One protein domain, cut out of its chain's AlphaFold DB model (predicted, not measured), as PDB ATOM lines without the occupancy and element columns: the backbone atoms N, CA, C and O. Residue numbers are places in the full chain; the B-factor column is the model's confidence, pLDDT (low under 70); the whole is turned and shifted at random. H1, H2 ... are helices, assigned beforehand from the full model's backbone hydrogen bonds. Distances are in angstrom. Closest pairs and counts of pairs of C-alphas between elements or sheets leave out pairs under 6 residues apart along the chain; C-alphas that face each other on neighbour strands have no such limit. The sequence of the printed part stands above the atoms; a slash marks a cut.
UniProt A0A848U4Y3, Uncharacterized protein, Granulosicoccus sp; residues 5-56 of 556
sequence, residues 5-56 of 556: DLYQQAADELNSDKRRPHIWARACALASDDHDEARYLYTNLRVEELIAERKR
ATOM      1  N   ASP A   5      24.965  28.589 -26.111       95.69
ATOM      2  CA  ASP A   5      25.632  29.564 -26.977       95.69
ATOM      3  C   ASP A   5      27.164  29.392 -27.008       95.69
ATOM      4  O   ASP A   5      27.797  29.653 -28.032       95.69
ATOM      5  N   LEU A   6      27.781  28.942 -25.905       95.88
ATOM      6  CA  LEU A   6      29.229  28.712 -25.842       95.88
ATOM      7  C   LEU A   6      29.642  27.474 -26.637       95.88
ATOM      8  O   LEU A   6      30.685  27.492 -27.292       95.88
ATOM      9  N   TYR A   7      28.823  26.422 -26.603       96.25
ATOM     10  CA  TYR A   7      29.061  25.220 -27.398       96.25
ATOM     11  C   TYR A   7      28.907  25.512 -28.886       96.25
ATOM     12  O   TYR A   7      29.777  25.125 -29.667       96.25
ATOM     13  N   GLN A   8      27.875  26.269 -29.270       97.12
ATOM     14  CA  GLN A   8      27.697  26.693 -30.656       97.12
ATOM     15  C   GLN A   8      28.881  27.547 -31.133       97.12
ATOM     16  O   GLN A   8      29.440  27.285 -32.195       97.12
ATOM     17  N   GLN A   9      29.336  28.504 -30.317       96.94
ATOM     18  CA  GLN A   9      30.503  29.330 -30.637       96.94
ATOM     19  C   GLN A   9      31.784  28.495 -30.806       96.94
ATOM     20  O   GLN A   9      32.560  28.739 -31.732       96.94
ATOM     21  N   ALA A  10      32.020  27.514 -29.930       97.25
ATOM     22  CA  ALA A  10      33.180  26.628 -30.020       97.25
ATOM     23  C   ALA A  10      33.123  25.715 -31.258       97.25
ATOM     24  O   ALA A  10      34.147  25.508 -31.915       97.25
ATOM     25  N   ALA A  11      31.936  25.208 -31.603       97.44
ATOM     26  CA  ALA A  11      31.715  24.389 -32.792       97.44
ATOM     27  C   ALA A  11      31.900  25.193 -34.091       97.44
ATOM     28  O   ALA A  11      32.553  24.721 -35.025       97.44
ATOM     29  N   ASP A  12      31.396  26.427 -34.139       97.81
ATOM     30  CA  ASP A  12      31.585  27.329 -35.277       97.81
ATOM     31  C   ASP A  12      33.070  27.694 -35.455       97.81
ATOM     32  O   ASP A  12      33.573  27.737 -36.581       97.81
ATOM     33  N   GLU A  13      33.804  27.905 -34.354       96.94
ATOM     34  CA  GLU A  13      35.248  28.159 -34.391       96.94
ATOM     35  C   GLU A  13      36.019  26.947 -34.933       96.94
ATOM     36  O   GLU A  13      36.889  27.124 -35.788       96.94
ATOM     37  N   LEU A  14      35.666  25.733 -34.494       96.88
ATOM     38  CA  LEU A  14      36.265  24.477 -34.960       96.88
ATOM     39  C   LEU A  14      36.066  24.257 -36.465       96.88
ATOM     40  O   LEU A  14      36.992  23.828 -37.151       96.88
ATOM     41  N   ASN A  15      34.870  24.559 -36.975       96.81
ATOM     42  CA  ASN A  15      34.543  24.421 -38.396       96.81
ATOM     43  C   ASN A  15      35.131  25.550 -39.262       96.81
ATOM     44  O   ASN A  15      35.069  25.480 -40.489       96.81
ATOM     45  N   SER A  16      35.704  26.585 -38.646       95.94
ATOM     46  CA  SER A  16      36.358  27.692 -39.337       95.94
ATOM     47  C   SER A  16      37.884  27.539 -39.364       95.94
ATOM     48  O   SER A  16      38.490  26.916 -38.492       95.94
ATOM     49  N   ASP A  17      38.550  28.229 -40.291       93.94
ATOM     50  CA  ASP A  17      40.020  28.335 -40.301       93.94
ATOM     51  C   ASP A  17      40.587  29.149 -39.121       93.94
ATOM     52  O   ASP A  17      41.799  29.308 -38.989       93.94
ATOM     53  N   LYS A  18      39.724  29.676 -38.242       94.62
ATOM     54  CA  LYS A  18      40.118  30.422 -37.041       94.62
ATOM     55  C   LYS A  18      40.315  29.533 -35.813       94.62
ATOM     56  O   LYS A  18      40.471  30.071 -34.718       94.62
ATOM     57  N   ARG A  19      40.320  28.205 -35.973       96.00
ATOM     58  CA  ARG A  19      40.592  27.285 -34.864       96.00
ATOM     59  C   ARG A  19      41.927  27.608 -34.194       96.00
ATOM     60  O   ARG A  19      42.937  27.858 -34.856       96.00
ATOM     61  N   ARG A  20      41.954  27.582 -32.863       96.88
ATOM     62  CA  ARG A  20      43.173  27.831 -32.090       96.88
ATOM     63  C   ARG A  20      44.106  26.616 -32.184       96.88
ATOM     64  O   ARG A  20      43.759  25.546 -31.678       96.88
ATOM     65  N   PRO A  21      45.315  26.755 -32.766       97.31
ATOM     66  CA  PRO A  21      46.174  25.606 -33.053       97.31
ATOM     67  C   PRO A  21      46.655  24.884 -31.789       97.31
ATOM     68  O   PRO A  21      46.824  23.672 -31.807       97.31
ATOM     69  N   HIS A  22      46.828  25.601 -30.674       96.94
ATOM     70  CA  HIS A  22      47.280  25.012 -29.410       96.94
ATOM     71  C   HIS A  22      46.208  24.140 -28.734       96.94
ATOM     72  O   HIS A  22      46.539  23.109 -28.154       96.94
ATOM     73  N   ILE A  23      44.926  24.506 -28.841       97.19
ATOM     74  CA  ILE A  23      43.814  23.703 -28.301       97.19
ATOM     75  C   ILE A  23      43.597  22.476 -29.173       97.19
ATOM     76  O   ILE A  23      43.431  21.378 -28.653       97.19
ATOM     77  N   TRP A  24      43.678  22.650 -30.496       97.50
ATOM     78  CA  TRP A  24      43.600  21.541 -31.444       97.50
ATOM     79  C   TRP A  24      44.715  20.517 -31.216       97.50
ATOM     80  O   TRP A  24      44.431  19.335 -31.075       97.50
ATOM     81  N   ALA A  25      45.966  20.963 -31.071       96.88
ATOM     82  CA  ALA A  25      47.085  20.070 -30.779       96.88
ATOM     83  C   ALA A  25      46.892  19.296 -29.462       96.88
ATOM     84  O   ALA A  25      47.167  18.100 -29.407       96.88
ATOM     85  N   ARG A  26      46.375  19.955 -28.414       97.31
ATOM     86  CA  ARG A  26      46.061  19.301 -27.135       97.31
ATOM     87  C   ARG A  26      44.933  18.276 -27.274       97.31
ATOM     88  O   ARG A  26      45.039  17.199 -26.701       97.31
ATOM     89  N   ALA A  27      43.885  18.599 -28.028       97.50
ATOM     90  CA  ALA A  27      42.776  17.687 -28.283       97.50
ATOM     91  C   ALA A  27      43.234  16.451 -29.073       97.50
ATOM     92  O   ALA A  27      42.941  15.334 -28.663       97.50
ATOM     93  N   CYS A  28      44.045  16.630 -30.123       97.44
ATOM     94  CA  CYS A  28      44.638  15.518 -30.873       97.44
ATOM     95  C   CYS A  28      45.558  14.641 -30.010       97.44
ATOM     96  O   CYS A  28      45.542  13.424 -30.151       97.44
ATOM     97  N   ALA A  29      46.343  15.238 -29.107       96.81
ATOM     98  CA  ALA A  29      47.215  14.482 -28.207       96.81
ATOM     99  C   ALA A  29      46.433  13.622 -27.198       96.81
ATOM    100  O   ALA A  29      46.932  12.586 -26.768       96.81
ATOM    101  N   LEU A  30      45.225  14.050 -26.815       97.19
ATOM    102  CA  LEU A  30      44.354  13.318 -25.893       97.19
ATOM    103  C   LEU A  30      43.525  12.235 -26.601       97.19
ATOM    104  O   LEU A  30      43.343  11.160 -26.041       97.19
ATOM    105  N   ALA A  31      43.085  12.492 -27.834       96.06
ATOM    106  CA  ALA A  31      42.200  11.614 -28.601       96.06
ATOM    107  C   ALA A  31      42.871  10.362 -29.198       96.06
ATOM    108  O   ALA A  31      42.245   9.633 -29.954       96.06
ATOM    109  N   SER A  32      44.153  10.111 -28.911       91.00
ATOM    110  CA  SER A  32      44.860   8.892 -29.346       91.00
ATOM    111  C   SER A  32      44.686   8.538 -30.842       91.00
ATOM    112  O   SER A  32      44.568   7.363 -31.178       91.00
ATOM    113  N   ASP A  33      44.718   9.551 -31.721       91.88
ATOM    114  CA  ASP A  33      44.546   9.468 -33.191       91.88
ATOM    115  C   ASP A  33      43.093   9.341 -33.715       91.88
ATOM    116  O   ASP A  33      42.877   9.271 -34.925       91.88
ATOM    117  N   ASP A  34      42.073   9.389 -32.848       97.12
ATOM    118  CA  ASP A  34      40.671   9.512 -33.269       97.12
ATOM    119  C   ASP A  34      40.311  10.982 -33.558       97.12
ATOM    120  O   ASP A  34      40.290  11.859 -32.686       97.12
ATOM    121  N   HIS A  35      40.025  11.271 -34.827       96.44
ATOM    122  CA  HIS A  35      39.685  12.616 -35.279       96.44
ATOM    123  C   HIS A  35      38.340  13.125 -34.743       96.44
ATOM    124  O   HIS A  35      38.218  14.330 -34.502       96.44
ATOM    125  N   ASP A  36      37.345  12.258 -34.561       97.56
ATOM    126  CA  ASP A  36      36.023  12.659 -34.076       97.56
ATOM    127  C   ASP A  36      36.062  12.915 -32.566       97.56
ATOM    128  O   ASP A  36      35.536  13.930 -32.092       97.56
ATOM    129  N   GLU A  37      36.800  12.086 -31.824       97.06
ATOM    130  CA  GLU A  37      37.088  12.338 -30.410       97.06
ATOM    131  C   GLU A  37      37.887  13.642 -30.231       97.06
ATOM    132  O   GLU A  37      37.558  14.460 -29.369       97.06
ATOM    133  N   ALA A  38      38.865  13.927 -31.101       97.75
ATOM    134  CA  ALA A  38      39.606  15.191 -31.067       97.75
ATOM    135  C   ALA A  38      38.699  16.414 -31.295       97.75
ATOM    136  O   ALA A  38      38.896  17.461 -30.672       97.75
ATOM    137  N   ARG A  39      37.679  16.308 -32.158       97.75
ATOM    138  CA  ARG A  39      36.698  17.388 -32.374       97.75
ATOM    139  C   ARG A  39      35.843  17.625 -31.133       97.75
ATOM    140  O   ARG A  39      35.653  18.782 -30.759       97.75
ATOM    141  N   TYR A  40      35.392  16.556 -30.481       97.69
ATOM    142  CA  TYR A  40      34.643  16.636 -29.227       97.69
ATOM    143  C   TYR A  40      35.486  17.214 -28.075       97.69
ATOM    144  O   TYR A  40      35.042  18.092 -27.333       97.69
ATOM    145  N   LEU A  41      36.746  16.793 -27.949       97.38
ATOM    146  CA  LEU A  41      37.658  17.330 -26.938       97.38
ATOM    147  C   LEU A  41      38.004  18.802 -27.197       97.38
ATOM    148  O   LEU A  41      38.116  19.580 -26.247       97.38
ATOM    149  N   TYR A  42      38.128  19.216 -28.462       97.94
ATOM    150  CA  TYR A  42      38.351  20.618 -28.816       97.94
ATOM    151  C   TYR A  42      37.199  21.515 -28.360       97.94
ATOM    152  O   TYR A  42      37.453  22.558 -27.754       97.94
ATOM    153  N   THR A  43      35.946  21.134 -28.637       97.69
ATOM    154  CA  THR A  43      34.785  21.950 -28.254       97.69
ATOM    155  C   THR A  43      34.704  22.103 -26.739       97.69
ATOM    156  O   THR A  43      34.557  23.227 -26.264       97.69
ATOM    157  N   ASN A  44      34.915  21.026 -25.976       96.94
ATOM    158  CA  ASN A  44      34.919  21.069 -24.511       96.94
ATOM    159  C   ASN A  44      36.027  21.975 -23.951       96.94
ATOM    160  O   ASN A  44      35.745  22.894 -23.179       96.94
ATOM    161  N   LEU A  45      37.278  21.778 -24.389       97.62
ATOM    162  CA  LEU A  45      38.411  22.604 -23.953       97.62
ATOM    163  C   LEU A  45      38.213  24.083 -24.313       97.62
ATOM    164  O   LEU A  45      38.595  24.973 -23.550       97.62
ATOM    165  N   ARG A  46      37.600  24.366 -25.470       97.00
ATOM    166  CA  ARG A  46      37.326  25.739 -25.897       97.00
ATOM    167  C   ARG A  46      36.205  26.383 -25.085       97.00
ATOM    168  O   ARG A  46      36.318  27.561 -24.755       97.00
ATOM    169  N   VAL A  47      35.159  25.638 -24.727       97.50
ATOM    170  CA  VAL A  47      34.090  26.130 -23.841       97.50
ATOM    171  C   VAL A  47      34.657  26.502 -22.469       97.50
ATOM    172  O   VAL A  47      34.341  27.576 -21.958       97.50
ATOM    173  N   GLU A  48      35.550  25.688 -21.900       96.31
ATOM    174  CA  GLU A  48      36.238  26.019 -20.642       96.31
ATOM    175  C   GLU A  48      37.049  27.321 -20.748       96.31
ATOM    176  O   GLU A  48      36.987  28.171 -19.853       96.31
ATOM    177  N   GLU A  49      37.764  27.522 -21.861       96.12
ATOM    178  CA  GLU A  49      38.512  28.757 -22.100       96.12
ATOM    179  C   GLU A  49      37.583  29.969 -22.259       96.12
ATOM    180  O   GLU A  49      37.853  31.013 -21.671       96.12
ATOM    181  N   LEU A  50      36.461  29.841 -22.977       95.69
ATOM    182  CA  LEU A  50      35.473  30.918 -23.122       95.69
ATOM    183  C   LEU A  50      34.822  31.288 -21.780       95.69
ATOM    184  O   LEU A  50      34.592  32.469 -21.510       95.69
ATOM    185  N   ILE A  51      34.563  30.308 -20.908       95.81
ATOM    186  CA  ILE A  51      34.081  30.558 -19.541       95.81
ATOM    187  C   ILE A  51      35.144  31.319 -18.741       95.81
ATOM    188  O   ILE A  51      34.818  32.292 -18.054       95.81
ATOM    189  N   ALA A  52      36.416  30.927 -18.852       95.44
ATOM    190  CA  ALA A  52      37.521  31.611 -18.189       95.44
ATOM    191  C   ALA A  52      37.739  33.038 -18.729       95.44
ATOM    192  O   ALA A  52      37.941  33.961 -17.939       95.44
ATOM    193  N   GLU A  53      37.654  33.243 -20.046       94.75
ATOM    194  CA  GLU A  53      37.719  34.555 -20.705       94.75
ATOM    195  C   GLU A  53      36.568  35.450 -20.230       94.75
ATOM    196  O   GLU A  53      36.807  36.581 -19.802       94.75
ATOM    197  N   ARG A  54      35.333  34.931 -20.202       94.38
ATOM    198  CA  ARG A  54      34.167  35.671 -19.701       94.38
ATOM    199  C   ARG A  54      34.312  36.015 -18.223       94.38
ATOM    200  O   ARG A  54      33.992  37.136 -17.834       94.38
ATOM    201  N   LYS A  55      34.834  35.097 -17.405       94.31
ATOM    202  CA  LYS A  55      35.111  35.352 -15.986       94.31
ATOM    203  C   LYS A  55      36.147  36.469 -15.821       94.31
ATOM    204  O   LYS A  55      35.866  37.440 -15.124       94.31
ATOM    205  N   ARG A  56      37.269  36.418 -16.549       92.56
ATOM    206  CA  ARG A  56      38.291  37.487 -16.567       92.56
ATOM    207  C   ARG A  56      37.741  38.827 -17.055       92.56
ATOM    208  O   ARG A  56      38.120  39.875 -16.534       92.56
TER     209      ARG A  56
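What this domain is: This is residues 5 to 56 of the 556 residues of an uncharacterized protein of Granulosicoccus sp (UniProt A0A848U4Y3). Two short helices, H1 and then H2, each pack slantwise on one long helix, H3, and stay apart from each other. H3 makes the long axis. The printed part has 52 residues with three named helices, in the order H1, H2, H3, and no named strand; the class is all helix. It is compact, with a radius of gyration of the C-alphas of 10.6 A, and elongated, spanning 32 by 19 by 16 A.

How they stand to each other: Start at H1, residues 5 to 15, which touches H3, residues 35 to 56; their closest C-alphas, of Ala 10 and Thr 43, are 5.3 A apart. They run opposite ways at a steep tilt of 49 degrees. Go on to H2, residues 21 to 30, which touches H3 with C-alphas 27 and 38 closest, at 4.9 A, opposite ways at a steep tilt of 53 degrees. H1 and H2 are apart. In H1, H2 and H3 every O i to N i+4 pair is within hydrogen-bond range.

Where its parts are: Find C-alpha 5 at (25.632, 29.564, -26.977); H1 runs 15.4 A from there to Asn 15. H2 runs 14.3 A from Pro 21 to Leu 30. H3 runs 31.2 A from His 35 to C-alpha 56 at (38.291, 37.487, -16.567).

The domain as a whole: The C-alphas farthest apart, of Asp 33 and Arg 56, are 33.2 A apart. Both links are tight, the printed part has no cut, and no printed residue is under 70 in pLDDT.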